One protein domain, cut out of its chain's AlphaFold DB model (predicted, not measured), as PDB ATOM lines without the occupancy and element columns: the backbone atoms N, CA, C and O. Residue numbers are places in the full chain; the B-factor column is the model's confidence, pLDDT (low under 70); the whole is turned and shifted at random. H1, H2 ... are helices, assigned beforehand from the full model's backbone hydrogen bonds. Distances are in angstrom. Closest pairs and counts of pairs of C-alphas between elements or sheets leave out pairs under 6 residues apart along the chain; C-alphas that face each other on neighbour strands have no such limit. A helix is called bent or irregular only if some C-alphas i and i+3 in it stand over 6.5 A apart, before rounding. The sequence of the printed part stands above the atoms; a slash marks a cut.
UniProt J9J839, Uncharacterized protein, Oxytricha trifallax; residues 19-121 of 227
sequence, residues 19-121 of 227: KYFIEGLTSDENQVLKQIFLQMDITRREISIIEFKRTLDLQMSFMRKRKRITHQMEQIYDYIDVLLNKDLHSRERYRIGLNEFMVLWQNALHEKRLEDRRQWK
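What this domain is: This is residues 19 to 121 of the 227 residues of an uncharacterized protein of Oxytricha trifallax (UniProt J9J839). Two helices, H2 and H3, fold back on each other as a hairpin and lie side by side, and the long helix H4 crosses over H3 on one side of that hairpin, with H1 on the same side near H4. The last residues of H4, 114 to 121, stick out from this body as a free end, while a short pairing of residues 47 to 48 with 95 to 96 ties together the links that lead into H2 and H4. The printed part has 103 residues with four named helices, H1, H2, H3 and H4 in that order, and no named strand; its class is all helix. It is compact, with a radius of gyration of the C-alphas of 13.6 A, and spans 40 by 31 by 26 A.

Where its parts are: The printed part begins at Lys 19, and residues 19 to 26 come before the first named helix. H1 runs from Ser 27 to Gln 39, with C-alpha 27 at (307.563, 122.830, 226.115), and measures 18.4 A from first to last C-alpha. After a short link of 9 residues H2 takes residues 49 to 65, 24.2 A long, with C-alpha 49 at (280.443, 122.610, 227.504). A tight link of 5 residues leads to H3, residues 71 to 89, 27.9 A long. A short link of 8 residues leads on to H4, residues 98 to 121, the longest helix with 24 residues and 35.0 A, whose last C-alpha, that of Lys 121, is at (301.694, 94.285, 226.965). No helix is bent or irregular.

How they stand to each other: H1 and H2 only just touch, with 3 pairs of C-alphas within 8 A, through residues 36 to 39 of H1 and 56 to 59 of H2 alone. Their closest C-alphas, those of Ile 36 and Gln 59, are 6.4 A apart, and the helices run opposite ways at a steep tilt of 52 degrees. H1 and H3 are close but not clearly touching: their closest C-alphas, those of Glu 29 and Met 73, are 7.6 A apart. H2 and H3 form a helical hairpin, running opposite ways at a shallow tilt of 21 degrees. They touch through residues 49 to 53 of H2 and 81 to 88 of H3 alone, with the C-alphas of Lys 53 and Leu 84 closest at 7.0 A. H3 and H4 touch with 9 pairs of C-alphas within 8 A, through residues 76 to 80 of H3 and 104 to 112 of H4 alone. Their closest C-alphas are those of Ile 76 and Ala 108, 5.8 A apart, and they run opposite ways at a steep tilt of 65 degrees. H1 and H4 are near each other, with 7 pairs of C-alphas within 10 A and no pair within 8 A. H2 and H4 are apart. The helix packing is mostly crossed, but only just: of 3 pairs of touching helices 1 is at a shallow tilt. Outside the helices, residues 47 to 48 pair with residues 95 to 96, antiparallel. In H1, H2, H3 and H4 every backbone O i to N i+4 pair is within hydrogen-bond range.

The domain as a whole: The C-alphas farthest apart are those of Arg 44 and Lys 121, at 43.9 A. Without residues 114 to 121, which stand free, the body spans 35 by 29 by 26 A with a radius of gyration of 12.6 A. The printed part has no cut and no long link between its helices. The mean pLDDT of the printed part is 83.8, and it is under 70 at residues 43 to 44, 91 to 92 and 116 to 121 of the model.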
ATOM      1  N   LYS A  19     301.158 127.455 235.482       71.81
ATOM      2  CA  LYS A  19     299.698 127.286 235.520       71.81
ATOM      3  C   LYS A  19     299.146 126.511 234.319       71.81
ATOM      4  O   LYS A  19     298.082 125.906 234.416       71.81
ATOM      5  N   TYR A  20     299.854 126.555 233.191       70.88
ATOM      6  CA  TYR A  20     299.457 125.921 231.930       70.88
ATOM      7  C   TYR A  20     300.312 124.701 231.600       70.88
ATOM      8  O   TYR A  20     300.261 124.195 230.480       70.88
ATOM      9  N   PHE A  21     301.120 124.245 232.553       82.12
ATOM     10  CA  PHE A  21     302.051 123.160 232.327       82.12
ATOM     11  C   PHE A  21     301.382 121.808 232.574       82.12
ATOM     12  O   PHE A  21     300.911 121.520 233.673       82.12
ATOM     13  N   ILE A  22     301.372 120.959 231.548       83.06
ATOM     14  CA  ILE A  22     300.948 119.566 231.646       83.06
ATOM     15  C   ILE A  22     302.188 118.686 231.593       83.06
ATOM     16  O   ILE A  22     302.922 118.648 230.599       83.06
ATOM     17  N   GLU A  23     302.399 117.946 232.678       81.38
ATOM     18  CA  GLU A  23     303.501 117.005 232.779       81.38
ATOM     19  C   GLU A  23     303.371 115.920 231.704       81.38
ATOM     20  O   GLU A  23     302.404 115.156 231.661       81.38
ATOM     21  N   GLY A  24     304.381 115.832 230.838       78.75
ATOM     22  CA  GLY A  24     304.432 114.826 229.787       78.75
ATOM     23  C   GLY A  24     304.145 115.307 228.371       78.75
ATOM     24  O   GLY A  24     304.231 114.489 227.453       78.75
ATOM     25  N   LEU A  25     303.844 116.594 228.211       85.12
ATOM     26  CA  LEU A  25     303.946 117.304 226.941       85.12
ATOM     27  C   LEU A  25     305.284 118.042 226.857       85.12
ATOM     28  O   LEU A  25     305.887 118.395 227.873       85.12
ATOM     29  N   THR A  26     305.751 118.275 225.637       88.06
ATOM     30  CA  THR A  26     306.929 119.111 225.384       88.06
ATOM     31  C   THR A  26     306.651 120.578 225.730       88.06
ATOM     32  O   THR A  26     305.501 121.001 225.882       88.06
ATOM     33  N   SER A  27     307.708 121.386 225.870       86.19
ATOM     34  CA  SER A  27     307.563 122.830 226.115       86.19
ATOM     35  C   SER A  27     306.738 123.509 225.015       86.19
ATOM     36  O   SER A  27     305.866 124.321 225.314       86.19
ATOM     37  N   ASP A  28     306.963 123.136 223.754       87.00
ATOM     38  CA  ASP A  28     306.266 123.721 222.606       87.00
ATOM     39  C   ASP A  28     304.779 123.341 222.590       87.00
ATOM     40  O   ASP A  28     303.919 124.193 222.374       87.00
ATOM     41  N   GLU A  29     304.445 122.085 222.899       89.00
ATOM     42  CA  GLU A  29     303.051 121.631 223.011       89.00
ATOM     43  C   GLU A  29     302.308 122.341 224.153       89.00
ATOM     44  O   GLU A  29     301.164 122.764 223.980       89.00
ATOM     45  N   ASN A  30     302.969 122.550 225.296       89.56
ATOM     46  CA  ASN A  30     302.408 123.333 226.399       89.56
ATOM     47  C   ASN A  30     302.184 124.804 226.004       89.56
ATOM     48  O   ASN A  30     301.164 125.394 226.368       89.56
ATOM     49  N   GLN A  31     303.077 125.402 225.207       88.12
ATOM     50  CA  GLN A  31     302.861 126.748 224.665       88.12
ATOM     51  C   GLN A  31     301.672 126.800 223.697       88.12
ATOM     52  O   GLN A  31     300.885 127.749 223.743       88.12
ATOM     53  N   VAL A  32     301.499 125.778 222.853       89.06
ATOM     54  CA  VAL A  32     300.338 125.663 221.959       89.06
ATOM     55  C   VAL A  32     299.046 125.544 222.768       89.06
ATOM     56  O   VAL A  32     298.079 126.242 222.463       89.06
ATOM     57  N   LEU A  33     299.025 124.744 223.835       88.88
ATOM     58  CA  LEU A  33     297.866 124.638 224.728       88.88
ATOM     59  C   LEU A  33     297.537 125.950 225.429       88.88
ATOM     60  O   LEU A  33     296.376 126.361 225.439       88.88
ATOM     61  N   LYS A  34     298.551 126.643 225.955       89.12
ATOM     62  CA  LYS A  34     298.389 127.984 226.525       89.12
ATOM     63  C   LYS A  34     297.786 128.937 225.492       89.12
ATOM     64  O   LYS A  34     296.871 129.692 225.813       89.12
ATOM     65  N   GLN A  35     298.246 128.878 224.241       88.75
ATOM     66  CA  GLN A  35     297.699 129.693 223.159       88.75
ATOM     67  C   GLN A  35     296.225 129.363 222.878       88.75
ATOM     68  O   GLN A  35     295.423 130.290 222.777       88.75
ATOM     69  N   ILE A  36     295.861 128.079 222.784       89.38
ATOM     70  CA  ILE A  36     294.468 127.641 222.590       89.38
ATOM     71  C   ILE A  36     293.598 128.171 223.730       89.38
ATOM     72  O   ILE A  36     292.588 128.821 223.480       89.38
ATOM     73  N   PHE A  37     294.027 127.968 224.975       85.81
ATOM     74  CA  PHE A  37     293.296 128.411 226.155       85.81
ATOM     75  C   PHE A  37     293.051 129.928 226.167       85.81
ATOM     76  O   PHE A  37     291.924 130.377 226.379       85.81
ATOM     77  N   LEU A  38     294.088 130.727 225.885       86.31
ATOM     78  CA  LEU A  38     293.973 132.185 225.808       86.31
ATOM     79  C   LEU A  38     293.036 132.632 224.677       86.31
ATOM     80  O   LEU A  38     292.276 133.580 224.849       86.31
ATOM     81  N   GLN A  39     293.058 131.942 223.535       86.75
ATOM     82  CA  GLN A  39     292.184 132.245 222.398       86.75
ATOM     83  C   GLN A  39     290.717 131.878 222.639       86.75
ATOM     84  O   GLN A  39     289.841 132.453 221.999       86.75
ATOM     85  N   MET A  40     290.444 130.940 223.546       83.75
ATOM     86  CA  MET A  40     289.085 130.568 223.946       83.75
ATOM     87  C   MET A  40     288.478 131.529 224.983       83.75
ATOM     88  O   MET A  40     287.312 131.374 225.324       83.75
ATOM     89  N   ASP A  41     289.250 132.492 225.500       79.94
ATOM     90  CA  ASP A  41     288.847 133.465 226.532       79.94
ATOM     91  C   ASP A  41     288.270 132.846 227.830       79.94
ATOM     92  O   ASP A  41     287.597 133.500 228.627       79.94
ATOM     93  N   ILE A  42     288.619 131.587 228.122       71.25
ATOM     94  CA  ILE A  42     288.221 130.884 229.360       71.25
ATOM     95  C   ILE A  42     288.878 131.530 230.600       71.25
ATOM     96  O   ILE A  42     288.453 131.326 231.735       71.25
ATOM     97  N   THR A  43     289.907 132.370 230.408       65.25
ATOM     98  CA  THR A  43     290.570 133.115 231.496       65.25
ATOM     99  C   THR A  43     289.625 133.994 232.313       65.25
ATOM    100  O   THR A  43     289.885 134.213 233.495       65.25
ATOM    101  N   ARG A  44     288.568 134.534 231.694       64.69
ATOM    102  CA  ARG A  44     287.722 135.565 232.311       64.69
ATOM    103  C   ARG A  44     286.390 135.024 232.808       64.69
ATOM    104  O   ARG A  44     285.780 135.663 233.666       64.69
ATOM    105  N   ARG A  45     285.911 133.905 232.252       75.19
ATOM    106  CA  ARG A  45     284.591 133.329 232.537       75.19
ATOM    107  C   ARG A  45     284.591 131.823 232.308       75.19
ATOM    108  O   ARG A  45     285.204 131.331 231.368       75.19
ATOM    109  N   GLU A  46     283.834 131.120 233.138       82.94
ATOM    110  CA  GLU A  46     283.422 129.752 232.843       82.94
ATOM    111  C   GLU A  46     282.496 129.746 231.624       82.94
ATOM    112  O   GLU A  46     281.556 130.547 231.549       82.94
ATOM    113  N   ILE A  47     282.725 128.817 230.699       87.25
ATOM    114  CA  ILE A  47     281.905 128.669 229.493       87.25
ATOM    115  C   ILE A  47     281.131 127.356 229.507       87.25
ATOM    116  O   ILE A  47     281.502 126.395 230.181       87.25
ATOM    117  N   SER A  48     280.013 127.307 228.781       88.12
ATOM    118  CA  SER A  48     279.229 126.072 228.669       88.12
ATOM    119  C   SER A  48     280.002 124.997 227.903       88.12
ATOM    120  O   SER A  48     280.750 125.317 226.980       88.12
ATOM    121  N   ILE A  49     279.781 123.718 228.215       87.94
ATOM    122  CA  ILE A  49     280.443 122.610 227.504       87.94
ATOM    123  C   ILE A  49     280.182 122.616 225.982       87.94
ATOM    124  O   ILE A  49     281.065 122.290 225.192       87.94
ATOM    125  N   ILE A  50     278.993 123.061 225.552       88.19
ATOM    126  CA  ILE A  50     278.629 123.190 224.130       88.19
ATOM    127  C   ILE A  50     279.499 124.249 223.445       88.19
ATOM    128  O   ILE A  50     280.026 124.027 222.354       88.19
ATOM    129  N   GLU A  51     279.635 125.413 224.076       88.56
ATOM    130  CA  GLU A  51     280.452 126.517 223.576       88.56
ATOM    131  C   GLU A  51     281.941 126.174 223.614       88.56
ATOM    132  O   GLU A  51     282.657 126.432 222.644       88.56
ATOM    133  N   PHE A  52     282.381 125.511 224.684       90.56
ATOM    134  CA  PHE A  52     283.733 124.990 224.825       90.56
ATOM    135  C   PHE A  52     284.093 124.073 223.660       90.56
ATOM    136  O   PHE A  52     285.075 124.339 222.973       90.56
ATOM    137  N   LYS A  53     283.270 123.053 223.382       90.69
ATOM    138  CA  LYS A  53     283.516 122.111 222.285       90.69
ATOM    139  C   LYS A  53     283.598 122.826 220.938       90.69
ATOM    140  O   LYS A  53     284.574 122.667 220.218       90.69
ATOM    141  N   ARG A  54     282.607 123.666 220.613       90.69
ATOM    142  CA  ARG A  54     282.590 124.418 219.343       90.69
ATOM    143  C   ARG A  54     283.850 125.262 219.162       90.69
ATOM    144  O   ARG A  54     284.415 125.305 218.071       90.69
ATOM    145  N   THR A  55     284.280 125.933 220.225       91.50
ATOM    146  CA  THR A  55     285.457 126.803 220.181       91.50
ATOM    147  C   THR A  55     286.741 125.981 220.106       91.50
ATOM    148  O   THR A  55     287.634 126.329 219.339       91.50
ATOM    149  N   LEU A  56     286.820 124.860 220.827       92.12
ATOM    150  CA  LEU A  56     287.958 123.946 220.781       92.12
ATOM    151  C   LEU A  56     288.133 123.360 219.375       92.12
ATOM    152  O   LEU A  56     289.231 123.421 218.830       92.12
ATOM    153  N   ASP A  57     287.052 122.886 218.752       93.12
ATOM    154  CA  ASP A  57     287.057 122.341 217.388       93.12
ATOM    155  C   ASP A  57     287.557 123.379 216.371       93.12
ATOM    156  O   ASP A  57     288.366 123.083 215.483       93.12
ATOM    157  N   LEU A  58     287.122 124.634 216.531       93.38
ATOM    158  CA  LEU A  58     287.576 125.749 215.708       93.38
ATOM    159  C   LEU A  58     289.077 126.024 215.901       93.38
ATOM    160  O   LEU A  58     289.806 126.149 214.913       93.38
ATOM    161  N   GLN A  59     289.555 126.089 217.150       92.00
ATOM    162  CA  GLN A  59     290.974 126.325 217.430       92.00
ATOM    163  C   GLN A  59     291.848 125.180 216.922       92.00
ATOM    164  O   GLN A  59     292.866 125.427 216.275       92.00
ATOM    165  N   MET A  60     291.427 123.931 217.115       92.19
ATOM    166  CA  MET A  60     292.142 122.769 216.595       92.19
ATOM    167  C   MET A  60     292.210 122.794 215.069       92.19
ATOM    168  O   MET A  60     293.283 122.585 214.503       92.19
ATOM    169  N   SER A  61     291.124 123.161 214.382       92.56
ATOM    170  CA  SER A  61     291.134 123.369 212.927       92.56
ATOM    171  C   SER A  61     292.153 124.432 212.494       92.56
ATOM    172  O   SER A  61     292.913 124.223 211.541       92.56
ATOM    173  N   PHE A  62     292.243 125.558 213.212       92.12
ATOM    174  CA  PHE A  62     293.252 126.584 212.935       92.12
ATOM    175  C   PHE A  62     294.680 126.098 213.192       92.12
ATOM    176  O   PHE A  62     295.567 126.364 212.374       92.12
ATOM    177  N   MET A  63     294.911 125.362 214.278       90.44
ATOM    178  CA  MET A  63     296.227 124.806 214.587       90.44
ATOM    179  C   MET A  63     296.656 123.755 213.552       90.44
ATOM    180  O   MET A  63     297.824 123.758 213.153       90.44
ATOM    181  N   ARG A  64     295.718 122.942 213.030       91.12
ATOM    182  CA  ARG A  64     295.974 121.943 211.970       91.12
ATOM    183  C   ARG A  64     296.412 122.641 210.691       91.12
ATOM    184  O   ARG A  64     297.462 122.328 210.135       91.12
ATOM    185  N   LYS A  65     295.662 123.666 210.269       91.62
ATOM    186  CA  LYS A  65     295.997 124.483 209.088       91.62
ATOM    187  C   LYS A  65     297.369 125.147 209.205       91.62
ATOM    188  O   LYS A  65     298.072 125.278 208.208       91.62
ATOM    189  N   ARG A  66     297.763 125.547 210.417       90.38
ATOM    190  CA  ARG A  66     299.071 126.155 210.702       90.38
ATOM    191  C   ARG A  66     300.195 125.139 210.943       90.38
ATOM    192  O   ARG A  66     301.317 125.575 211.175       90.38
ATOM    193  N   LYS A  67     299.915 123.828 210.899       88.81
ATOM    194  CA  LYS A  67     300.865 122.739 211.204       88.81
ATOM    195  C   LYS A  67     301.572 122.916 212.558       88.81
ATOM    196  O   LYS A  67     302.754 122.626 212.689       88.81
ATOM    197  N   ARG A  68     300.848 123.441 213.554       88.81
ATOM    198  CA  ARG A  68     301.378 123.721 214.903       88.81
ATOM    199  C   ARG A  68     301.108 122.617 215.919       88.81
ATOM    200  O   ARG A  68     301.545 122.734 217.054       88.81
ATOM    201  N   ILE A  69     300.373 121.584 215.530       88.88
ATOM    202  CA  ILE A  69     300.018 120.469 216.404       88.88
ATOM    203  C   ILE A  69     300.775 119.225 215.984       88.88
ATOM    204  O   ILE A  69     300.899 118.923 214.797       88.88
ATOM    205  N   THR A  70     301.292 118.527 216.986       89.00
ATOM    206  CA  THR A  70     301.953 117.239 216.828       89.00
ATOM    207  C   THR A  70     300.905 116.142 216.660       89.00
ATOM    208  O   THR A  70     299.751 116.287 217.071       89.00
ATOM    209  N   HIS A  71     301.321 114.998 216.117       87.69
ATOM    210  CA  HIS A  71     300.452 113.824 216.037       87.69
ATOM    211  C   HIS A  71     299.961 113.373 217.425       87.69
ATOM    212  O   HIS A  71     298.817 112.956 217.589       87.69
ATOM    213  N   GLN A  72     300.803 113.520 218.454       86.44
ATOM    214  CA  GLN A  72     300.421 113.233 219.833       86.44
ATOM    215  C   GLN A  72     299.287 114.145 220.315       86.44
ATOM    216  O   GLN A  72     298.354 113.640 220.936       86.44
ATOM    217  N   MET A  73     299.341 115.448 220.024       88.81
ATOM    218  CA  MET A  73     298.264 116.378 220.377       88.81
ATOM    219  C   MET A  73     296.963 116.090 219.625       88.81
ATOM    220  O   MET A  73     295.894 116.242 220.212       88.81
ATOM    221  N   GLU A  74     297.030 115.651 218.366       90.06
ATOM    222  CA  GLU A  74     295.835 115.234 217.618       90.06
ATOM    223  C   GLU A  74     295.147 114.038 218.275       90.06
ATOM    224  O   GLU A  74     293.954 114.105 218.543       90.06
ATOM    225  N   GLN A  75     295.908 113.002 218.632       88.94
ATOM    226  CA  GLN A  75     295.364 111.825 219.317       88.94
ATOM    227  C   GLN A  75     294.732 112.175 220.673       88.94
ATOM    228  O   GLN A  75     293.682 111.644 221.030       88.94
ATOM    229  N   ILE A  76     295.357 113.080 221.436       90.19
ATOM    230  CA  ILE A  76     294.802 113.553 222.714       90.19
ATOM    231  C   ILE A  76     293.488 114.304 222.475       90.19
ATOM    232  O   ILE A  76     292.521 114.092 223.203       90.19
ATOM    233  N   TYR A  77     293.437 115.156 221.452       92.75
ATOM    234  CA  TYR A  77     292.220 115.878 221.107       92.75
ATOM    235  C   TYR A  77     291.092 114.947 220.651       92.75
ATOM    236  O   TYR A  77     289.962 115.139 221.087       92.75
ATOM    237  N   ASP A  78     291.377 113.921 219.849       90.56
ATOM    238  CA  ASP A  78     290.356 112.959 219.417       90.56
ATOM    239  C   ASP A  78     289.735 112.233 220.626       90.56
ATOM    240  O   ASP A  78     288.518 112.049 220.700       90.56
ATOM    241  N   TYR A  79     290.548 111.901 221.635       89.44
ATOM    242  CA  TYR A  79     290.050 111.353 222.899       89.44
ATOM    243  C   TYR A  79     289.177 112.358 223.668       89.44
ATOM    244  O   TYR A  79     288.104 112.005 224.165       89.44
ATOM    245  N   ILE A  80     289.606 113.621 223.741       91.00
ATOM    246  CA  ILE A  80     288.828 114.701 224.358       91.00
ATOM    247  C   ILE A  80     287.486 114.887 223.640       91.00
ATOM    248  O   ILE A  80     286.465 115.029 224.310       91.00
ATOM    249  N   ASP A  81     287.448 114.844 222.307       91.56
ATOM    250  CA  ASP A  81     286.208 114.979 221.538       91.56
ATOM    251  C   ASP A  81     285.209 113.868 221.892       91.56
ATOM    252  O   ASP A  81     284.031 114.138 222.132       91.56
ATOM    253  N   VAL A  82     285.677 112.624 222.035       88.25
ATOM    254  CA  VAL A  82     284.837 111.504 222.487       88.25
ATOM    255  C   VAL A  82     284.298 111.731 223.903       88.25
ATOM    256  O   VAL A  82     283.119 111.455 224.148       88.25
ATOM    257  N   LEU A  83     285.117 112.231 224.835       86.12
ATOM    258  CA  LEU A  83     284.671 112.553 226.196       86.12
ATOM    259  C   LEU A  83     283.610 113.656 226.199       86.12
ATOM    260  O   LEU A  83     282.527 113.464 226.748       86.12
ATOM    261  N   LEU A  84     283.872 114.766 225.507       88.50
ATOM    262  CA  LEU A  84     282.930 115.880 225.407       88.50
ATOM    263  C   LEU A  84     281.619 115.447 224.756       88.50
ATOM    264  O   LEU A  84     280.549 115.857 225.197       88.50
ATOM    265  N   ASN A  85     281.674 114.593 223.732       86.81
ATOM    266  CA  ASN A  85     280.473 114.046 223.114       86.81
ATOM    267  C   ASN A  85     279.656 113.222 224.115       86.81
ATOM    268  O   ASN A  85     278.440 113.371 224.139       86.81
ATOM    269  N   LYS A  86     280.272 112.404 224.979       83.88
ATOM    270  CA  LYS A  86     279.539 111.672 226.031       83.88
ATOM    271  C   LYS A  86     278.883 112.625 227.029       83.88
ATOM    272  O   LYS A  86     277.698 112.472 227.323       83.88
ATOM    273  N   ASP A  87     279.618 113.636 227.476       81.44
ATOM    274  CA  ASP A  87     279.135 114.597 228.469       81.44
ATOM    275  C   ASP A  87     278.027 115.500 227.910       81.44
ATOM    276  O   ASP A  87     277.092 115.845 228.628       81.44
ATOM    277  N   LEU A  88     278.047 115.808 226.611       81.31
ATOM    278  CA  LEU A  88     276.972 116.541 225.931       81.31
ATOM    279  C   LEU A  88     275.632 115.797 225.914       81.31
ATOM    280  O   LEU A  88     274.583 116.436 225.851       81.31
ATOM    281  N   HIS A  89     275.656 114.463 225.950       76.56
ATOM    282  CA  HIS A  89     274.439 113.655 226.051       76.56
ATOM    283  C   HIS A  89     273.949 113.529 227.500       76.56
ATOM    284  O   HIS A  89     272.810 113.111 227.732       76.56
ATOM    285  N   SER A  90     274.782 113.893 228.479       74.00
ATOM    286  CA  SER A  90     274.363 113.980 229.873       74.00
ATOM    287  C   SER A  90     273.409 115.170 230.058       74.00
ATOM    288  O   SER A  90     273.505 116.194 229.384       74.00
ATOM    289  N   ARG A  91     272.439 115.049 230.971       62.53
ATOM    290  CA  ARG A  91     271.467 116.128 231.253       62.53
ATOM    291  C   ARG A  91     272.048 117.249 232.125       62.53
ATOM    292  O   ARG A  91     271.320 118.175 232.485       62.53
ATOM    293  N   GLU A  92     273.321 117.163 232.495       67.94
ATOM    294  CA  GLU A  92     273.952 118.096 233.418       67.94
ATOM    295  C   GLU A  92     274.472 119.334 232.684       67.94
ATOM    296  O   GLU A  92     275.127 119.263 231.645       67.94
ATOM    297  N   ARG A  93     274.171 120.516 233.232       71.06
ATOM    298  CA  ARG A  93     274.679 121.789 232.709       71.06
ATOM    299  C   ARG A  93     276.102 122.010 233.214       71.06
ATOM    300  O   ARG A  93     276.313 122.794 234.135       71.06
ATOM    301  N   TYR A  94     277.058 121.307 232.617       80.06
ATOM    302  CA  TYR A  94     278.469 121.439 232.962       80.06
ATOM    303  C   TYR A  94     279.080 122.725 232.383       80.06
ATOM    304  O   TYR A  94     278.784 123.130 231.249       80.06
ATOM    305  N   ARG A  95     279.935 123.371 233.179       83.81
ATOM    306  CA  ARG A  95     280.707 124.557 232.804       83.81
ATOM    307  C   ARG A  95     282.191 124.271 232.952       83.81
ATOM    308  O   ARG A  95     282.590 123.550 233.858       83.81
ATOM    309  N   ILE A  96     282.983 124.838 232.052       84.50
ATOM    310  CA  ILE A  96     284.421 124.603 231.966       84.50
ATOM    311  C   ILE A  96     285.137 125.914 232.266       84.50
ATOM    312  O   ILE A  96     284.973 126.901 231.544       84.50
ATOM    313  N   GLY A  97     285.914 125.913 233.347       85.00
ATOM    314  CA  GLY A  97     286.908 126.923 233.663       85.00
ATOM    315  C   GLY A  97     288.320 126.430 233.340       85.00
ATOM    316  O   GLY A  97     288.533 125.439 232.637       85.00
ATOM    317  N   LEU A  98     289.319 127.147 233.852       83.62
ATOM    318  CA  LEU A  98     290.725 126.799 233.638       83.62
ATOM    319  C   LEU A  98     291.107 125.461 234.276       83.62
ATOM    320  O   LEU A  98     291.816 124.674 233.658       83.62
ATOM    321  N   ASN A  99     290.662 125.204 235.505       83.88
ATOM    322  CA  ASN A  99     291.041 123.980 236.205       83.88
ATOM    323  C   ASN A  99     290.466 122.759 235.483       83.88
ATOM    324  O   ASN A  99     291.184 121.792 235.244       83.88
ATOM    325  N   GLU A 100     289.207 122.842 235.058       86.62
ATOM    326  CA  GLU A 100     288.523 121.805 234.290       86.62
ATOM    327  C   GLU A 100     289.210 121.580 232.941       86.62
ATOM    328  O   GLU A 100     289.426 120.435 232.548       86.62
ATOM    329  N   PHE A 101     289.629 122.655 232.262       87.75
ATOM    330  CA  PHE A 101     290.418 122.563 231.036       87.75
ATOM    331  C   PHE A 101     291.730 121.802 231.260       87.75
ATOM    332  O   PHE A 101     292.006 120.832 230.555       87.75
ATOM    333  N   MET A 102     292.528 122.198 232.254       87.75
ATOM    334  CA  MET A 102     293.821 121.560 232.522       87.75
ATOM    335  C   MET A 102     293.656 120.086 232.914       87.75
ATOM    336  O   MET A 102     294.376 119.227 232.403       87.75
ATOM    337  N   VAL A 103     292.668 119.781 233.759       87.44
ATOM    338  CA  VAL A 103     292.347 118.411 234.183       87.44
ATOM    339  C   VAL A 103     291.906 117.553 232.999       87.44
ATOM    340  O   VAL A 103     292.341 116.409 232.888       87.44
ATOM    341  N   LEU A 104     291.094 118.089 232.084       88.50
ATOM    342  CA  LEU A 104     290.646 117.372 230.889       88.50
ATOM    343  C   LEU A 104     291.832 116.924 230.026       88.50
ATOM    344  O   LEU A 104     291.924 115.751 229.660       88.50
ATOM    345  N   TRP A 105     292.770 117.832 229.755       90.19
ATOM    346  CA  TRP A 105     293.963 117.525 228.965       90.19
ATOM    347  C   TRP A 105     294.922 116.572 229.686       90.19
ATOM    348  O   TRP A 105     295.459 115.655 229.063       90.19
ATOM    349  N   GLN A 106     295.110 116.739 230.997       89.19
ATOM    350  CA  GLN A 106     295.959 115.850 231.787       89.19
ATOM    351  C   GLN A 106     295.377 114.430 231.867       89.19
ATOM    352  O   GLN A 106     296.114 113.455 231.700       89.19
ATOM    353  N   ASN A 107     294.062 114.302 232.054       87.12
ATOM    354  CA  ASN A 107     293.371 113.013 232.070       87.12
ATOM    355  C   ASN A 107     293.433 112.330 230.701       87.12
ATOM    356  O   ASN A 107     293.737 111.143 230.627       87.12
ATOM    357  N   ALA A 108     293.215 113.080 229.617       87.44
ATOM    358  CA  ALA A 108     293.326 112.555 228.260       87.44
ATOM    359  C   ALA A 108     294.743 112.043 227.954       87.44
ATOM    360  O   ALA A 108     294.915 110.950 227.413       87.44
ATOM    361  N   LEU A 109     295.774 112.785 228.369       88.19
ATOM    362  CA  LEU A 109     297.165 112.354 228.239       88.19
ATOM    363  C   LEU A 109     297.465 111.100 229.078       88.19
ATOM    364  O   LEU A 109     298.187 110.209 228.624       88.19
ATOM    365  N   HIS A 110     296.940 111.029 230.304       85.69
ATOM    366  CA  HIS A 110     297.141 109.882 231.187       85.69
ATOM    367  C   HIS A 110     296.506 108.607 230.623       85.69
ATOM    368  O   HIS A 110     297.175 107.575 230.554       85.69
ATOM    369  N   GLU A 111     295.254 108.687 230.174       81.88
ATOM    370  CA  GLU A 111     294.538 107.554 229.580       81.88
ATOM    371  C   GLU A 111     295.225 107.063 228.306       81.88
ATOM    372  O   GLU A 111     295.468 105.865 228.173       81.88
ATOM    373  N   LYS A 112     295.687 107.976 227.441       78.69
ATOM    374  CA  LYS A 112     296.489 107.601 226.270       78.69
ATOM    375  C   LYS A 112     297.741 106.806 226.661       78.69
ATOM    376  O   LYS A 112     298.015 105.749 226.104       78.69
ATOM    377  N   ARG A 113     298.496 107.271 227.661       79.94
ATOM    378  CA  ARG A 113     299.699 106.562 228.137       79.94
ATOM    379  C   ARG A 113     299.376 105.184 228.713       79.94
ATOM    380  O   ARG A 113     300.209 104.278 228.632       79.94
ATOM    381  N   LEU A 114     298.212 105.026 229.340       77.75
ATOM    382  CA  LEU A 114     297.742 103.726 229.813       77.75
ATOM    383  C   LEU A 114     297.373 102.811 228.645       77.75
ATOM    384  O   LEU A 114     297.702 101.627 228.706       77.75
ATOM    385  N   GLU A 115     296.729 103.336 227.607       72.69
ATOM    386  CA  GLU A 115     296.375 102.591 226.399       72.69
ATOM    387  C   GLU A 115     297.618 102.134 225.633       72.69
ATOM    388  O   GLU A 115     297.751 100.937 225.376       72.69
ATOM    389  N   ASP A 116     298.596 103.020 225.426       67.44
ATOM    390  CA  ASP A 116     299.901 102.660 224.865       67.44
ATOM    391  C   ASP A 116     300.530 101.529 225.701       67.44
ATOM    392  O   ASP A 116     300.866 100.461 225.194       67.44
ATOM    393  N   ARG A 117     300.599 101.673 227.033       63.38
ATOM    394  CA  ARG A 117     301.142 100.616 227.910       63.38
ATOM    395  C   ARG A 117     300.385  99.287 227.827       63.38
ATOM    396  O   ARG A 117     301.006  98.250 228.059       63.38
ATOM    397  N   ARG A 118     299.074  99.294 227.567       68.69
ATOM    398  CA  ARG A 118     298.281  98.068 227.374       68.69
ATOM    399  C   ARG A 118     298.619  97.418 226.037       68.69
ATOM    400  O   ARG A 118     298.984  96.249 226.038       68.69
ATOM    401  N   GLN A 119     298.655  98.192 224.953       59.88
ATOM    402  CA  GLN A 119     299.053  97.696 223.631       59.88
ATOM    403  C   GLN A 119     300.453  97.061 223.654       59.88
ATOM    404  O   GLN A 119     300.657  95.973 223.122       59.88
ATOM    405  N   TRP A 120     301.412  97.668 224.362       48.50
ATOM    406  CA  TRP A 120     302.755  97.099 224.531       48.50
ATOM    407  C   TRP A 120     302.781  95.781 225.325       48.50
ATOM    408  O   TRP A 120     303.678  94.960 225.117       48.50
ATOM    409  N   LYS A 121     301.832  95.562 226.245       56.66
ATOM    410  CA  LYS A 121     301.694  94.285 226.965       56.66
ATOM    411  C   LYS A 121     301.050  93.215 226.089       56.66
ATOM    412  O   LYS A 121     301.494  92.072 226.135       56.66
TER     413      LYS A 121